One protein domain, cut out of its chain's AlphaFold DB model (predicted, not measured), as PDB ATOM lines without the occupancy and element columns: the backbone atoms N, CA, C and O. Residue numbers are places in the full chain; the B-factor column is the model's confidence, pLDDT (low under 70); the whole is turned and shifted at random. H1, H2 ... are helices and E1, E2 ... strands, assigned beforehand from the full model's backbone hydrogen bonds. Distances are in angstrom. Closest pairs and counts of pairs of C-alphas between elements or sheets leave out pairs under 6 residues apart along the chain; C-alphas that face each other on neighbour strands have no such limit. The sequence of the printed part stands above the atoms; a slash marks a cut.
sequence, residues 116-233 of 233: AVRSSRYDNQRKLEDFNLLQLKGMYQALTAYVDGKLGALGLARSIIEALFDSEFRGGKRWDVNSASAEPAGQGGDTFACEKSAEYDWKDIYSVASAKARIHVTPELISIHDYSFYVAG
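AT A GLANCE: This is residues 116 to 233 of the 233 residues of the protein "ZBP14 protein" of Symbiodinium natans (UniProt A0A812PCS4). Three long strands, E5, E6 and E7, run side by side as a twisted sheet, and the long helix H2 packs on it, with the shorter helix H1 next to H2 on the side away from the strands. Short strands widen the sheet: E3 and E4 both along E5, and the hairpin of E1 and E2 beside E7. The printed part has 118 residues with two named helices and seven named strands, which follow each other along the chain as E1, E2, H1, H2, E3, E4, E5, E6 and E7; the class is mixed, helices and strands, and in the branched sheet the neighbours E1 and E7 are parallel, while the neighbour pairs E1 and E2, E3 and E5, E4 and E5, E5 and E6, and E6 and E7 are antiparallel. The whole is compact, with a radius of gyration of the C-alphas of 14.8 A and spans of 48 by 34 by 28 A.

HOW THE PARTS SIT: E5, residues 191 to 202, and E6, residues 205 to 217, form an antiparallel hairpin, with N 198 and O 209 2.9 A apart, within hydrogen-bond range. E7, residues 221 to 232, lies on the other side of E6, antiparallel to it, with N 212 and O 228 at 2.9 A. E4, residues 181 to 184, and E3, residues 175 to 177, lie on one side of E5 and E6 on the other; the pairing is staggered, with N 183 and O 193 at 2.9 A, and N 176 and O 199 at 2.8 A. E4, E5, E6 and E7 make a meander, each strand the antiparallel neighbour of the one before. E1, residues 116 to 119, is parallel to E7, with N 117 and O 222 at 2.9 A. E2, residues 128 to 130, is an edge strand antiparallel to E1, with N 118 and O 129 at 2.9 A. H2, residues 153 to 168, is on the sheet; its closest C-alphas to E6 are those of Phe 165 and Ala 211, 5.7 A apart. H1, residues 139 to 147, is not on the sheet but touches H2, the closest C-alphas being those of Ala 142 and Leu 156 at 6.2 A; this helical hairpin has a shallow tilt of 8 degrees, opposite ways. In H1 and H2 every O i to N i+4 pair is within hydrogen-bond range.

IN THESE COORDINATES: E5 spans 36.4 A, E6 37.8 A and E7 32.8 A from first to last C-alpha; H2 spans 23.1 A and H1 12.1 A. E1 begins at C-alpha 116 (-14.733, 48.787, -9.430). H2 begins at C-alpha 153 (-6.475, 56.209, -1.452), and E7 ends at C-alpha 232 (9.895, 44.009, -24.135).

THE WHOLE: The two C-alphas farthest apart, those of Lys 203 and Glu 220, are 48.0 A from each other. The printed part has no cut and no long link, and Gly 233 is the chain's last residue. The mean pLDDT of the printed part is 92.0; residues 121 to 127, in the link from E1 to E2, are under 70.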
ATOM      1  N   ALA A 116     -15.844  48.492  -8.544       88.12
ATOM      2  CA  ALA A 116     -14.733  48.787  -9.430       88.12
ATOM      3  C   ALA A 116     -15.116  48.614 -10.897       88.12
ATOM      4  O   ALA A 116     -15.816  47.673 -11.269       88.12
ATOM      5  N   VAL A 117     -14.638  49.543 -11.717       89.56
ATOM      6  CA  VAL A 117     -14.822  49.557 -13.166       89.56
ATOM      7  C   VAL A 117     -13.481  49.770 -13.859       89.56
ATOM      8  O   VAL A 117     -12.595  50.449 -13.335       89.56
ATOM      9  N   ARG A 118     -13.316  49.192 -15.048       87.31
ATOM     10  CA  ARG A 118     -12.079  49.271 -15.838       87.31
ATOM     11  C   ARG A 118     -12.406  49.652 -17.277       87.31
ATOM     12  O   ARG A 118     -13.388  49.169 -17.832       87.31
ATOM     13  N   SER A 119     -11.598  50.518 -17.886       82.56
ATOM     14  CA  SER A 119     -11.700  50.789 -19.321       82.56
ATOM     15  C   SER A 119     -11.090  49.649 -20.135       82.56
ATOM     16  O   SER A 119     -10.078  49.057 -19.746       82.56
ATOM     17  N   SER A 120     -11.660  49.388 -21.310       71.19
ATOM     18  CA  SER A 120     -10.989  48.603 -22.350       71.19
ATOM     19  C   SER A 120      -9.590  49.166 -22.651       71.19
ATOM     20  O   SER A 120      -9.372  50.378 -22.622       71.19
ATOM     21  N   ARG A 121      -8.643  48.276 -22.979       64.50
ATOM     22  CA  ARG A 121      -7.254  48.608 -23.355       64.50
ATOM     23  C   ARG A 121      -7.155  49.454 -24.636       64.50
ATOM     24  O   ARG A 121      -6.123  50.076 -24.869       64.50
ATOM     25  N   TYR A 122      -8.194  49.436 -25.471       54.75
ATOM     26  CA  TYR A 122      -8.185  50.019 -26.818       54.75
ATOM     27  C   TYR A 122      -9.340  51.001 -27.076       54.75
ATOM     28  O   TYR A 122      -9.461  51.500 -28.193       54.75
ATOM     29  N   ASP A 123     -10.189  51.278 -26.079       55.31
ATOM     30  CA  ASP A 123     -11.321  52.203 -26.218       55.31
ATOM     31  C   ASP A 123     -11.174  53.416 -25.292       55.31
ATOM     32  O   ASP A 123     -11.644  53.445 -24.150       55.31
ATOM     33  N   ASN A 124     -10.552  54.460 -25.838       53.75
ATOM     34  CA  ASN A 124     -10.398  55.758 -25.185       53.75
ATOM     35  C   ASN A 124     -11.749  56.503 -25.025       53.75
ATOM     36  O   ASN A 124     -11.799  57.539 -24.362       53.75
ATOM     37  N   GLN A 125     -12.849  56.009 -25.620       56.56
ATOM     38  CA  GLN A 125     -14.182  56.628 -25.615       56.56
ATOM     39  C   GLN A 125     -15.196  55.965 -24.661       56.56
ATOM     40  O   GLN A 125     -16.405  56.144 -24.799       56.56
ATOM     41  N   ARG A 126     -14.695  55.373 -23.567       59.16
ATOM     42  CA  ARG A 126     -15.437  55.163 -22.302       59.16
ATOM     43  C   ARG A 126     -16.520  54.075 -22.294       59.16
ATOM     44  O   ARG A 126     -17.595  54.282 -21.727       59.16
ATOM     45  N   LYS A 127     -16.205  52.857 -22.735       68.62
ATOM     46  CA  LYS A 127     -16.844  51.676 -22.128       68.62
ATOM     47  C   LYS A 127     -16.069  51.270 -20.876       68.62
ATOM     48  O   LYS A 127     -15.049  50.589 -20.938       68.62
ATOM     49  N   LEU A 128     -16.535  51.799 -19.742       79.44
ATOM     50  CA  LEU A 128     -16.171  51.323 -18.411       79.44
ATOM     51  C   LEU A 128     -16.985  50.060 -18.130       79.44
ATOM     52  O   LEU A 128     -18.211  50.118 -18.066       79.44
ATOM     53  N   GLU A 129     -16.299  48.935 -17.985       86.75
ATOM     54  CA  GLU A 129     -16.905  47.635 -17.702       86.75
ATOM     55  C   GLU A 129     -16.769  47.313 -16.209       86.75
ATOM     56  O   GLU A 129     -15.773  47.685 -15.579       86.75
ATOM     57  N   ASP A 130     -17.765  46.630 -15.632       88.75
ATOM     58  CA  ASP A 130     -17.701  46.132 -14.253       88.75
ATOM     59  C   ASP A 130     -16.496  45.188 -14.101       88.75
ATOM     60  O   ASP A 130     -16.398  44.159 -14.774       88.75
ATOM     61  N   PHE A 131     -15.574  45.524 -13.197       90.50
ATOM     62  CA  PHE A 131     -14.338  44.777 -12.987       90.50
ATOM     63  C   PHE A 131     -14.254  44.260 -11.554       90.50
ATOM     64  O   PHE A 131     -14.211  45.024 -10.589       90.50
ATOM     65  N   ASN A 132     -14.197  42.939 -11.392       92.75
ATOM     66  CA  ASN A 132     -14.195  42.333 -10.068       92.75
ATOM     67  C   ASN A 132     -12.785  42.314  -9.448       92.75
ATOM     68  O   ASN A 132     -12.079  41.308  -9.520       92.75
ATOM     69  N   LEU A 133     -12.406  43.408  -8.772       92.38
ATOM     70  CA  LEU A 133     -11.149  43.504  -8.011       92.38
ATOM     71  C   LEU A 133     -10.940  42.349  -7.018       92.38
ATOM     72  O   LEU A 133      -9.795  42.006  -6.745       92.38
ATOM     73  N   LEU A 134     -12.003  41.726  -6.495       94.19
ATOM     74  CA  LEU A 134     -11.897  40.634  -5.517       94.19
ATOM     75  C   LEU A 134     -11.315  39.340  -6.107       94.19
ATOM     76  O   LEU A 134     -10.896  38.468  -5.351       94.19
ATOM     77  N   GLN A 135     -11.266  39.212  -7.438       94.38
ATOM     78  CA  GLN A 135     -10.571  38.111  -8.114       94.38
ATOM     79  C   GLN A 135      -9.043  38.272  -8.075       94.38
ATOM     80  O   GLN A 135      -8.320  37.292  -8.254       94.38
ATOM     81  N   LEU A 136      -8.540  39.486  -7.834       94.88
ATOM     82  CA  LEU A 136      -7.113  39.748  -7.715       94.88
ATOM     83  C   LEU A 136      -6.615  39.421  -6.300       94.88
ATOM     84  O   LEU A 136      -7.247  39.730  -5.286       94.88
ATOM     85  N   LYS A 137      -5.432  38.810  -6.228       94.75
ATOM     86  CA  LYS A 137      -4.805  38.384  -4.973       94.75
ATOM     87  C   LYS A 137      -4.598  39.580  -4.032       94.75
ATOM     88  O   LYS A 137      -4.074  40.609  -4.432       94.75
ATOM     89  N   GLY A 138      -4.994  39.430  -2.767       94.06
ATOM     90  CA  GLY A 138      -4.812  40.445  -1.717       94.06
ATOM     91  C   GLY A 138      -5.834  41.592  -1.714       94.06
ATOM     92  O   GLY A 138      -6.015  42.228  -0.675       94.06
ATOM     93  N   MET A 139      -6.574  41.818  -2.805       96.81
ATOM     94  CA  MET A 139      -7.444  42.994  -2.930       96.81
ATOM     95  C   MET A 139      -8.579  43.059  -1.905       96.81
ATOM     96  O   MET A 139      -8.912  44.155  -1.463       96.81
ATOM     97  N   TYR A 140      -9.128  41.928  -1.449       96.06
ATOM     98  CA  TYR A 140     -10.124  41.926  -0.365       96.06
ATOM     99  C   TYR A 140      -9.593  42.601   0.916       96.06
ATOM    100  O   TYR A 140     -10.296  43.395   1.542       96.06
ATOM    101  N   GLN A 141      -8.335  42.328   1.287       96.94
ATOM    102  CA  GLN A 141      -7.712  42.918   2.476       96.94
ATOM    103  C   GLN A 141      -7.432  44.410   2.266       96.94
ATOM    104  O   GLN A 141      -7.728  45.206   3.155       96.94
ATOM    105  N   ALA A 142      -6.937  44.800   1.086       97.12
ATOM    106  CA  ALA A 142      -6.680  46.201   0.750       97.12
ATOM    107  C   ALA A 142      -7.970  47.046   0.738       97.12
ATOM    108  O   ALA A 142      -8.009  48.123   1.328       97.12
ATOM    109  N   LEU A 143      -9.051  46.533   0.136       96.06
ATOM    110  CA  LEU A 143     -10.361  47.192   0.105       96.06
ATOM    111  C   LEU A 143     -10.978  47.304   1.504       96.06
ATOM    112  O   LEU A 143     -11.475  48.369   1.860       96.06
ATOM    113  N   THR A 144     -10.892  46.248   2.319       95.56
ATOM    114  CA  THR A 144     -11.348  46.289   3.720       95.56
ATOM    115  C   THR A 144     -10.546  47.319   4.523       95.56
ATOM    116  O   THR A 144     -11.127  48.149   5.212       95.56
ATOM    117  N   ALA A 145      -9.216  47.341   4.380       96.31
ATOM    118  CA  ALA A 145      -8.364  48.322   5.049       96.31
ATOM    119  C   ALA A 145      -8.654  49.766   4.598       96.31
ATOM    120  O   ALA A 145      -8.579  50.678   5.418       96.31
ATOM    121  N   TYR A 146      -9.012  49.984   3.330       96.25
ATOM    122  CA  TYR A 146      -9.432  51.294   2.822       96.25
ATOM    123  C   TYR A 146     -10.778  51.735   3.413       96.25
ATOM    124  O   TYR A 146     -10.891  52.849   3.920       96.25
ATOM    125  N   VAL A 147     -11.774  50.845   3.435       94.69
ATOM    126  CA  VAL A 147     -13.093  51.112   4.036       94.69
ATOM    127  C   VAL A 147     -12.996  51.372   5.547       94.69
ATOM    128  O   VAL A 147     -13.662  52.276   6.052       94.69
ATOM    129  N   ASP A 148     -12.112  50.657   6.247       94.00
ATOM    130  CA  ASP A 148     -11.779  50.874   7.662       94.00
ATOM    131  C   ASP A 148     -10.997  52.182   7.927       94.00
ATOM    132  O   ASP A 148     -10.742  52.521   9.084       94.00
ATOM    133  N   GLY A 149     -10.544  52.894   6.887       95.12
ATOM    134  CA  GLY A 149      -9.673  54.070   7.007       95.12
ATOM    135  C   GLY A 149      -8.229  53.765   7.435       95.12
ATOM    136  O   GLY A 149      -7.483  54.681   7.774       95.12
ATOM    137  N   LYS A 150      -7.817  52.490   7.422       97.12
ATOM    138  CA  LYS A 150      -6.446  52.024   7.718       97.12
ATOM    139  C   LYS A 150      -5.501  52.182   6.521       97.12
ATOM    140  O   LYS A 150      -4.290  52.250   6.707       97.12
ATOM    141  N   LEU A 151      -6.045  52.218   5.304       96.62
ATOM    142  CA  LEU A 151      -5.315  52.407   4.050       96.62
ATOM    143  C   LEU A 151      -5.840  53.663   3.342       96.62
ATOM    144  O   LEU A 151      -7.037  53.786   3.110       96.62
ATOM    145  N   GLY A 152      -4.957  54.600   2.991       96.38
ATOM    146  CA  GLY A 152      -5.332  55.783   2.206       96.38
ATOM    147  C   GLY A 152      -5.542  55.466   0.720       96.38
ATOM    148  O   GLY A 152      -5.065  54.442   0.229       96.38
ATOM    149  N   ALA A 153      -6.190  56.373  -0.019       96.88
ATOM    150  CA  ALA A 153      -6.475  56.209  -1.452       96.88
ATOM    151  C   ALA A 153      -5.215  55.915  -2.296       96.88
ATOM    152  O   ALA A 153      -5.213  54.980  -3.093       96.88
ATOM    153  N   LEU A 154      -4.110  56.625  -2.031       97.12
ATOM    154  CA  LEU A 154      -2.789  56.382  -2.633       97.12
ATOM    155  C   LEU A 154      -2.273  54.954  -2.363       97.12
ATOM    156  O   LEU A 154      -1.739  54.300  -3.256       97.12
ATOM    157  N   GLY A 155      -2.448  54.456  -1.134       97.62
ATOM    158  CA  GLY A 155      -2.054  53.102  -0.747       97.62
ATOM    159  C   GLY A 155      -2.885  52.039  -1.463       97.62
ATOM    160  O   GLY A 155      -2.327  51.070  -1.970       97.62
ATOM    161  N   LEU A 156      -4.198  52.260  -1.585       98.00
ATOM    162  CA  LEU A 156      -5.077  51.377  -2.349       98.00
ATOM    163  C   LEU A 156      -4.737  51.391  -3.849       98.00
ATOM    164  O   LEU A 156      -4.688  50.327  -4.459       98.00
ATOM    165  N   ALA A 157      -4.437  52.554  -4.435       98.12
ATOM    166  CA  ALA A 157      -4.014  52.662  -5.833       98.12
ATOM    167  C   ALA A 157      -2.726  51.860  -6.113       98.12
ATOM    168  O   ALA A 157      -2.670  51.121  -7.098       98.12
ATOM    169  N   ARG A 158      -1.738  51.909  -5.199       98.25
ATOM    170  CA  ARG A 158      -0.532  51.054  -5.254       98.25
ATOM    171  C   ARG A 158      -0.882  49.567  -5.180       98.25
ATOM    172  O   ARG A 158      -0.405  48.800  -6.010       98.25
ATOM    173  N   SER A 159      -1.760  49.164  -4.257       98.25
ATOM    174  CA  SER A 159      -2.221  47.770  -4.156       98.25
ATOM    175  C   SER A 159      -2.938  47.283  -5.423       98.25
ATOM    176  O   SER A 159      -2.764  46.132  -5.813       98.25
ATOM    177  N   ILE A 160      -3.711  48.147  -6.093       98.00
ATOM    178  CA  ILE A 160      -4.421  47.800  -7.332       98.00
ATOM    179  C   ILE A 160      -3.442  47.586  -8.493       98.00
ATOM    180  O   ILE A 160      -3.535  46.556  -9.161       98.00
ATOM    181  N   ILE A 161      -2.503  48.512  -8.748       98.06
ATOM    182  CA  ILE A 161      -1.535  48.334  -9.851       98.06
ATOM    183  C   ILE A 161      -0.618  47.129  -9.603       98.06
ATOM    184  O   ILE A 161      -0.309  46.393 -10.538       98.06
ATOM    185  N   GLU A 162      -0.262  46.874  -8.341       98.06
ATOM    186  CA  GLU A 162       0.466  45.682  -7.916       98.06
ATOM    187  C   GLU A 162      -0.302  44.396  -8.227       98.06
ATOM    188  O   GLU A 162       0.215  43.531  -8.933       98.06
ATOM    189  N   ALA A 163      -1.549  44.282  -7.769       97.50
ATOM    190  CA  ALA A 163      -2.347  43.078  -7.963       97.50
ATOM    191  C   ALA A 163      -2.701  42.833  -9.445       97.50
ATOM    192  O   ALA A 163      -2.821  41.681  -9.870       97.50
ATOM    193  N   LEU A 164      -2.829  43.898 -10.247       96.56
ATOM    194  CA  LEU A 164      -2.985  43.808 -11.701       96.56
ATOM    195  C   LEU A 164      -1.705  43.309 -12.384       96.56
ATOM    196  O   LEU A 164      -1.775  42.354 -13.155       96.56
ATOM    197  N   PHE A 165      -0.546  43.909 -12.089       97.44
ATOM    198  CA  PHE A 165       0.751  43.465 -12.615       97.44
ATOM    199  C   PHE A 165       1.006  41.992 -12.273       97.44
ATOM    200  O   PHE A 165       1.264  41.195 -13.170       97.44
ATOM    201  N   ASP A 166       0.835  41.600 -11.008       96.44
ATOM    202  CA  ASP A 166       1.033  40.225 -10.534       96.44
ATOM    203  C   ASP A 166       0.075  39.211 -11.203       96.44
ATOM    204  O   ASP A 166       0.382  38.020 -11.284       96.44
ATOM    205  N   SER A 167      -1.087  39.660 -11.701       95.88
ATOM    206  CA  SER A 167      -2.047  38.798 -12.409       95.88
ATOM    207  C   SER A 167      -1.598  38.421 -13.826       95.88
ATOM    208  O   SER A 167      -1.800  37.272 -14.245       95.88
ATOM    209  N   GLU A 168      -0.942  39.345 -14.537       95.88
ATOM    210  CA  GLU A 168      -0.491  39.183 -15.927       95.88
ATOM    211  C   GLU A 168       0.985  38.737 -16.001       95.88
ATOM    212  O   GLU A 168       1.359  37.928 -16.854       95.88
ATOM    213  N   PHE A 169       1.820  39.175 -15.056       96.62
ATOM    214  CA  PHE A 169       3.237  38.836 -14.979       96.62
ATOM    215  C   PHE A 169       3.462  37.366 -14.574       96.62
ATOM    216  O   PHE A 169       2.844  36.818 -13.658       96.62
ATOM    217  N   ARG A 170       4.373  36.694 -15.284       92.56
ATOM    218  CA  ARG A 170       4.748  35.278 -15.079       92.56
ATOM    219  C   ARG A 170       6.248  35.125 -14.793       92.56
ATOM    220  O   ARG A 170       6.870  34.155 -15.219       92.56
ATOM    221  N   GLY A 171       6.831  36.118 -14.117       88.31
ATOM    222  CA  GLY A 171       8.266  36.205 -13.856       88.31
ATOM    223  C   GLY A 171       8.858  35.005 -13.105       88.31
ATOM    224  O   GLY A 171       8.182  34.280 -12.378       88.31
ATOM    225  N   GLY A 172      10.165  34.820 -13.281       88.12
ATOM    226  CA  GLY A 172      10.979  33.812 -12.592       88.12
ATOM    227  C   GLY A 172      12.103  34.424 -11.747       88.12
ATOM    228  O   GLY A 172      12.264  35.636 -11.695       88.12
ATOM    229  N   LYS A 173      12.948  33.572 -11.144       89.69
ATOM    230  CA  LYS A 173      14.017  33.911 -10.164       89.69
ATOM    231  C   LYS A 173      15.147  34.863 -10.634       89.69
ATOM    232  O   LYS A 173      16.179  34.945  -9.973       89.69
ATOM    233  N   ARG A 174      15.018  35.478 -11.808       94.38
ATOM    234  CA  ARG A 174      15.994  36.394 -12.431       94.38
ATOM    235  C   ARG A 174      15.399  37.758 -12.779       94.38
ATOM    236  O   ARG A 174      16.122  38.600 -13.283       94.38
ATOM    237  N   TRP A 175      14.110  37.943 -12.516       97.00
ATOM    238  CA  TRP A 175      13.484  39.251 -12.566       97.00
ATOM    239  C   TRP A 175      13.707  39.945 -11.228       97.00
ATOM    240  O   TRP A 175      13.360  39.373 -10.190       97.00
ATOM    241  N   ASP A 176      14.260  41.150 -11.261       96.75
ATOM    242  CA  ASP A 176      14.125  42.099 -10.165       96.75
ATOM    243  C   ASP A 176      12.759  42.782 -10.301       96.75
ATOM    244  O   ASP A 176      12.360  43.150 -11.406       96.75
ATOM    245  N   VAL A 177      11.992  42.870  -9.217       97.19
ATOM    246  CA  VAL A 177      10.601  43.352  -9.250       97.19
ATOM    247  C   VAL A 177      10.513  44.619  -8.422       97.19
ATOM    248  O   VAL A 177      10.585  44.576  -7.193       97.19
ATOM    249  N   ASN A 178      10.318  45.744  -9.103       96.81
ATOM    250  CA  ASN A 178      10.218  47.044  -8.468       96.81
ATOM    251  C   ASN A 178       8.900  47.175  -7.689       96.81
ATOM    252  O   ASN A 178       7.848  46.656  -8.079       96.81
ATOM    253  N   SER A 179       8.952  47.922  -6.586       96.88
ATOM    254  CA  SER A 179       7.765  48.322  -5.826       96.88
ATOM    255  C   SER A 179       6.808  49.149  -6.689       96.88
ATOM    256  O   SER A 179       7.244  49.989  -7.476       96.88
ATOM    257  N   ALA A 180       5.501  48.973  -6.490       97.62
ATOM    258  CA  ALA A 180       4.490  49.802  -7.143       97.62
ATOM    259  C   ALA A 180       4.623  51.289  -6.759       97.62
ATOM    260  O   ALA A 180       4.617  51.643  -5.573       97.62
ATOM    261  N   SER A 181       4.668  52.162  -7.763       97.75
ATOM    262  CA  SER A 181       4.564  53.610  -7.607       97.75
ATOM    263  C   SER A 181       3.120  54.078  -7.815       97.75
ATOM    264  O   SER A 181       2.319  53.463  -8.525       97.75
ATOM    265  N   ALA A 182       2.769  55.179  -7.157       97.75
ATOM    266  CA  ALA A 182       1.536  55.907  -7.420       97.75
ATOM    267  C   ALA A 182       1.755  57.361  -7.028       97.75
ATOM    268  O   ALA A 182       2.098  57.613  -5.869       97.75
ATOM    269  N   GLU A 183       1.526  58.264  -7.977       97.19
ATOM    270  CA  GLU A 183       1.707  59.708  -7.835       97.19
ATOM    271  C   GLU A 183       0.397  60.446  -8.164       97.19
ATOM    272  O   GLU A 183      -0.310  60.032  -9.088       97.19
ATOM    273  N   PRO A 184       0.032  61.525  -7.444       96.75
ATOM    274  CA  PRO A 184      -1.169  62.305  -7.746       96.75
ATOM    275  C   PRO A 184      -1.137  62.896  -9.165       96.75
ATOM    276  O   PRO A 184      -0.185  63.567  -9.553       96.75
ATOM    277  N   ALA A 185      -2.206  62.672  -9.932       92.88
ATOM    278  CA  ALA A 185      -2.306  63.023 -11.354       92.88
ATOM    279  C   ALA A 185      -3.550  63.869 -11.699       92.88
ATOM    280  O   ALA A 185      -3.960  63.942 -12.860       92.88
ATOM    281  N   GLY A 186      -4.183  64.487 -10.697       84.00
ATOM    282  CA  GLY A 186      -5.353  65.348 -10.868       84.00
ATOM    283  C   GLY A 186      -5.573  66.288  -9.683       84.00
ATOM    284  O   GLY A 186      -5.164  65.992  -8.562       84.00
ATOM    285  N   GLN A 187      -6.251  67.415  -9.927       78.19
ATOM    286  CA  GLN A 187      -6.458  68.487  -8.938       78.19
ATOM    287  C   GLN A 187      -7.258  68.062  -7.692       78.19
ATOM    288  O   GLN A 187      -7.154  68.717  -6.663       78.19
ATOM    289  N   GLY A 188      -8.039  66.977  -7.770       79.56
ATOM    290  CA  GLY A 188      -8.833  66.463  -6.648       79.56
ATOM    291  C   GLY A 188      -8.088  65.535  -5.682       79.56
ATOM    292  O   GLY A 188      -8.686  65.095  -4.713       79.56
ATOM    293  N   GLY A 189      -6.824  65.175  -5.935       87.50
ATOM    294  CA  GLY A 189      -6.062  64.243  -5.085       87.50
ATOM    295  C   GLY A 189      -6.479  62.763  -5.174       87.50
ATOM    296  O   GLY A 189      -5.654  61.898  -4.905       87.50
ATOM    297  N   ASP A 190      -7.698  62.464  -5.633       93.81
ATOM    298  CA  ASP A 190      -8.253  61.103  -5.740       93.81
ATOM    299  C   ASP A 190      -7.820  60.329  -7.001       93.81
ATOM    300  O   ASP A 190      -8.159  59.156  -7.165       93.81
ATOM    301  N   THR A 191      -7.107  60.975  -7.933       96.62
ATOM    302  CA  THR A 191      -6.606  60.359  -9.177       96.62
ATOM    303  C   THR A 191      -5.098  60.176  -9.119       96.62
ATOM    304  O   THR A 191      -4.368  61.151  -8.943       96.62
ATOM    305  N   PHE A 192      -4.631  58.957  -9.374       97.81
ATOM    306  CA  PHE A 192      -3.225  58.573  -9.322       97.81
ATOM    307  C   PHE A 192      -2.744  58.046 -10.677       97.81
ATOM    308  O   PHE A 192      -3.433  57.256 -11.323       97.81
ATOM    309  N   ALA A 193      -1.553  58.466 -11.103       97.38
ATOM    310  CA  ALA A 193      -0.784  57.777 -12.131       97.38
ATOM    311  C   ALA A 193       0.040  56.686 -11.442       97.38
ATOM    312  O   ALA A 193       0.783  56.972 -10.504       97.38
ATOM    313  N   CYS A 194      -0.125  55.442 -11.880       98.12
ATOM    314  CA  CYS A 194       0.431  54.264 -11.226       98.12
ATOM    315  C   CYS A 194       1.287  53.453 -12.196       98.12
ATOM    316  O   CYS A 194       0.873  53.205 -13.332       98.12
ATOM    317  N   GLU A 195       2.445  52.990 -11.726       98.25
ATOM    318  CA  GLU A 195       3.333  52.093 -12.463       98.25
ATOM    319  C   GLU A 195       3.850  50.974 -11.546       98.25
ATOM    320  O   GLU A 195       4.138  51.189 -10.369       98.25
ATOM    321  N   LYS A 196       3.989  49.763 -12.089       98.19
ATOM    322  CA  LYS A 196       4.817  48.699 -11.508       98.19
ATOM    323  C   LYS A 196       5.630  48.064 -12.627       98.19
ATOM    324  O   LYS A 196       5.085  47.790 -13.696       98.19
ATOM    325  N   SER A 197       6.915  47.831 -12.386       97.94
ATOM    326  CA  SER A 197       7.821  47.240 -13.367       97.94
ATOM    327  C   SER A 197       8.641  46.094 -12.784       97.94
ATOM    328  O   SER A 197       8.775  45.946 -11.569       97.94
ATOM    329  N   ALA A 198       9.186  45.269 -13.668       98.00
ATOM    330  CA  ALA A 198      10.215  44.300 -13.347       98.00
ATOM    331  C   ALA A 198      11.246  44.263 -14.475       98.00
ATOM    332  O   ALA A 198      10.896  44.432 -15.645       98.00
ATOM    333  N   GLU A 199      12.497  44.006 -14.122       97.19
ATOM    334  CA  GLU A 199      13.633  44.000 -15.038       97.19
ATOM    335  C   GLU A 199      14.340  42.646 -14.984       97.19
ATOM    336  O   GLU A 199      14.550  42.067 -13.921       97.19
ATOM    337  N   TYR A 200      14.682  42.118 -16.152       95.75
ATOM    338  CA  TYR A 200      15.496  40.927 -16.329       95.75
ATOM    339  C   TYR A 200      16.827  41.375 -16.918       95.75
ATOM    340  O   TYR A 200      16.868  41.799 -18.069       95.75
ATOM    341  N   ASP A 201      17.901  41.263 -16.143       92.81
ATOM    342  CA  ASP A 201      19.273  41.474 -16.606       92.81
ATOM    343  C   ASP A 201      20.091  40.219 -16.283       92.81
ATOM    344  O   ASP A 201      20.444  39.946 -15.129       92.81
ATOM    345  N   TRP A 202      20.295  39.365 -17.292       94.19
ATOM    346  CA  TRP A 202      21.024  38.111 -17.116       94.19
ATOM    347  C   TRP A 202      21.544  37.543 -18.443       94.19
ATOM    348  O   TRP A 202      20.763  37.217 -19.335       94.19
ATOM    349  N   LYS A 203      22.862  37.294 -18.521       90.56
ATOM    350  CA  LYS A 203      23.556  36.708 -19.692       90.56
ATOM    351  C   LYS A 203      23.287  37.467 -20.998       90.56
ATOM    352  O   LYS A 203      22.820  36.875 -21.968       90.56
ATOM    353  N   ASP A 204      23.573  38.765 -20.989       91.38
ATOM    354  CA  ASP A 204      23.474  39.651 -22.158       91.38
ATOM    355  C   ASP A 204      22.047  39.776 -22.743       91.38
ATOM    356  O   ASP A 204      21.857  40.315 -23.830       91.38
ATOM    357  N   ILE A 205      21.035  39.305 -22.003       89.62
ATOM    358  CA  ILE A 205      19.612  39.507 -22.279       89.62
ATOM    359  C   ILE A 205      19.103  40.550 -21.287       89.62
ATOM    360  O   ILE A 205      19.133  40.315 -20.075       89.62
ATOM    361  N   TYR A 206      18.601  41.662 -21.823       93.38
ATOM    362  CA  TYR A 206      17.862  42.674 -21.079       93.38
ATOM    363  C   TYR A 206      16.380  42.595 -21.454       93.38
ATOM    364  O   TYR A 206      16.041  42.527 -22.634       93.38
ATOM    365  N   SER A 207      15.481  42.589 -20.475       95.56
ATOM    366  CA  SER A 207      14.038  42.658 -20.728       95.56
ATOM    367  C   SER A 207      13.314  43.417 -19.621       95.56
ATOM    368  O   SER A 207      13.669  43.312 -18.452       95.56
ATOM    369  N   VAL A 208      12.257  44.142 -19.975       97.00
ATOM    370  CA  VAL A 208      11.446  44.940 -19.049       97.00
ATOM    371  C   VAL A 208       9.984  44.541 -19.179       97.00
ATOM    372  O   VAL A 208       9.430  44.526 -20.278       97.00
ATOM    373  N   ALA A 209       9.345  44.263 -18.048       97.88
ATOM    374  CA  ALA A 209       7.899  44.189 -17.916       97.88
ATOM    375  C   ALA A 209       7.408  45.455 -17.205       97.88
ATOM    376  O   ALA A 209       7.980  45.839 -16.187       97.88
ATOM    377  N   SER A 210       6.352  46.101 -17.695       97.69
ATOM    378  CA  SER A 210       5.739  47.254 -17.018       97.69
ATOM    379  C   SER A 210       4.218  47.213 -17.154       97.69
ATOM    380  O   SER A 210       3.684  46.914 -18.224       97.69
ATOM    381  N   ALA A 211       3.530  47.500 -16.047       97.81
ATOM    382  CA  ALA A 211       2.116  47.840 -16.011       97.81
ATOM    383  C   ALA A 211       1.960  49.323 -15.670       97.81
ATOM    384  O   ALA A 211       2.525  49.792 -14.682       97.81
ATOM    385  N   LYS A 212       1.141  50.035 -16.445       97.31
ATOM    386  CA  LYS A 212       0.791  51.446 -16.241       97.31
ATOM    387  C   LYS A 212      -0.718  51.605 -16.217       97.31
ATOM    388  O   LYS A 212      -1.404  50.958 -17.003       97.31
ATOM    389  N   ALA A 213      -1.226  52.465 -15.339       96.44
ATOM    390  CA  ALA A 213      -2.643  52.816 -15.282       96.44
ATOM    391  C   ALA A 213      -2.865  54.196 -14.662       96.44
ATOM    392  O   ALA A 213      -2.030  54.704 -13.910       96.44
ATOM    393  N   ARG A 214      -4.044  54.768 -14.908       95.56
ATOM    394  CA  ARG A 214      -4.583  55.889 -14.137       95.56
ATOM    395  C   ARG A 214      -5.729  55.380 -13.277       95.56
ATOM    396  O   ARG A 214      -6.738  54.919 -13.801       95.56
ATOM    397  N   ILE A 215      -5.564  55.434 -11.962       96.62
ATOM    398  CA  ILE A 215      -6.517  54.872 -11.005       96.62
ATOM    399  C   ILE A 215      -7.146  56.025 -10.235       96.62
ATOM    400  O   ILE A 215      -6.446  56.799  -9.587       96.62
ATOM    401  N   HIS A 216      -8.466  56.142 -10.316       95.94
ATOM    402  CA  HIS A 216      -9.248  57.094  -9.540       95.94
ATOM    403  C   HIS A 216     -10.002  56.339  -8.441       95.94
ATOM    404  O   HIS A 216     -10.640  55.319  -8.709       95.94
ATOM    405  N   VAL A 217      -9.854  56.795  -7.197       96.56
ATOM    406  CA  VAL A 217     -10.265  56.067  -5.990       96.56
ATOM    407  C   VAL A 217     -11.178  56.947  -5.149       96.56
ATOM    408  O   VAL A 217     -10.699  57.819  -4.431       96.56
ATOM    409  N   THR A 218     -12.483  56.676  -5.177       94.12
ATOM    410  CA  THR A 218     -13.443  57.277  -4.241       94.12
ATOM    411  C   THR A 218     -14.010  56.218  -3.286       94.12
ATOM    412  O   THR A 218     -13.887  55.016  -3.545       94.12
ATOM    413  N   PRO A 219     -14.674  56.624  -2.185       90.81
ATOM    414  CA  PRO A 219     -15.329  55.687  -1.270       90.81
ATOM    415  C   PRO A 219     -16.447  54.839  -1.894       90.81
ATOM    416  O   PRO A 219     -16.850  53.848  -1.291       90.81
ATOM    417  N   GLU A 220     -16.965  55.236  -3.059       91.56
ATOM    418  CA  GLU A 220     -18.093  54.588  -3.740       91.56
ATOM    419  C   GLU A 220     -17.641  53.796  -4.977       91.56
ATOM    420  O   GLU A 220     -18.142  52.695  -5.234       91.56
ATOM    421  N   LEU A 221     -16.685  54.350  -5.733       93.62
ATOM    422  CA  LEU A 221     -16.264  53.852  -7.035       93.62
ATOM    423  C   LEU A 221     -14.744  53.930  -7.203       93.62
ATOM    424  O   LEU A 221     -14.124  54.982  -7.052       93.62
ATOM    425  N   ILE A 222     -14.162  52.813  -7.622       96.38
ATOM    426  CA  ILE A 222     -12.794  52.731  -8.126       96.38
ATOM    427  C   ILE A 222     -12.870  52.637  -9.648       96.38
ATOM    428  O   ILE A 222     -13.510  51.731 -10.182       96.38
ATOM    429  N   SER A 223     -12.210  53.543 -10.363       94.50
ATOM    430  CA  SER A 223     -12.162  53.522 -11.826       94.50
ATOM    431  C   SER A 223     -10.725  53.429 -12.337       94.50
ATOM    432  O   SER A 223      -9.860  54.231 -11.987       94.50
ATOM    433  N   ILE A 224     -10.470  52.408 -13.156       95.12
ATOM    434  CA  ILE A 224      -9.155  52.079 -13.713       95.12
ATOM    435  C   ILE A 224      -9.161  52.448 -15.196       95.12
ATOM    436  O   ILE A 224      -9.862  51.827 -15.995       95.12
ATOM    437  N   HIS A 225      -8.371  53.452 -15.552       93.06
ATOM    438  CA  HIS A 225      -8.227  53.982 -16.904       93.06
ATOM    439  C   HIS A 225      -6.843  53.669 -17.468       93.06
ATOM    440  O   HIS A 225      -5.879  53.495 -16.718       93.06
ATOM    441  N   ASP A 226      -6.750  53.634 -18.798       91.12
ATOM    442  CA  ASP A 226      -5.495  53.559 -19.554       91.12
ATOM    443  C   ASP A 226      -4.586  52.381 -19.139       91.12
ATOM    444  O   ASP A 226      -3.363  52.443 -19.285       91.12
ATOM    445  N   TYR A 227      -5.173  51.296 -18.602       93.38
ATOM    446  CA  TYR A 227      -4.395  50.142 -18.157       93.38
ATOM    447  C   TYR A 227      -3.702  49.483 -19.345       93.38
ATOM    448  O   TYR A 227      -4.343  48.968 -20.267       93.38
ATOM    449  N   SER A 228      -2.380  49.421 -19.265       94.44
ATOM    450  CA  SER A 228      -1.533  48.732 -20.221       94.44
ATOM    451  C   SER A 228      -0.503  47.887 -19.486       94.44
ATOM    452  O   SER A 228       0.128  48.349 -18.540       94.44
ATOM    453  N   PHE A 229      -0.325  46.652 -19.948       95.50
ATOM    454  CA  PHE A 229       0.781  45.779 -19.578       95.50
ATOM    455  C   PHE A 229       1.558  45.408 -20.839       95.50
ATOM    456  O   PHE A 229       0.966  45.101 -21.885       95.50
ATOM    457  N   TYR A 230       2.883  45.458 -20.756       95.12
ATOM    458  CA  TYR A 230       3.776  45.027 -21.824       95.12
ATOM    459  C   TYR A 230       5.034  44.372 -21.259       95.12
ATOM    460  O   TYR A 230       5.448  44.642 -20.132       95.12
ATOM    461  N   VAL A 231       5.643  43.523 -22.086       95.69
ATOM    462  CA  VAL A 231       6.973  42.955 -21.876       95.69
ATOM    463  C   VAL A 231       7.766  43.200 -23.157       95.69
ATOM    464  O   VAL A 231       7.256  42.929 -24.243       95.69
ATOM    465  N   ALA A 232       8.976  43.737 -23.032       93.50
ATOM    466  CA  ALA A 232       9.895  44.009 -24.135       93.50
ATOM    467  C   ALA A 232      11.291  43.468 -23.794       93.50
ATOM    468  O   ALA A 232      11.672  43.493 -22.625       93.50
ATOM    469  N   GLY A 233      12.028  42.983 -24.792       85.38
ATOM    470  CA  GLY A 233      13.346  42.350 -24.674       85.38
ATOM    471  C   GLY A 233      13.797  41.762 -26.005       85.38
ATOM    472  O   GLY A 233      12.962  41.777 -26.940       85.38
TER     473      GLY A 233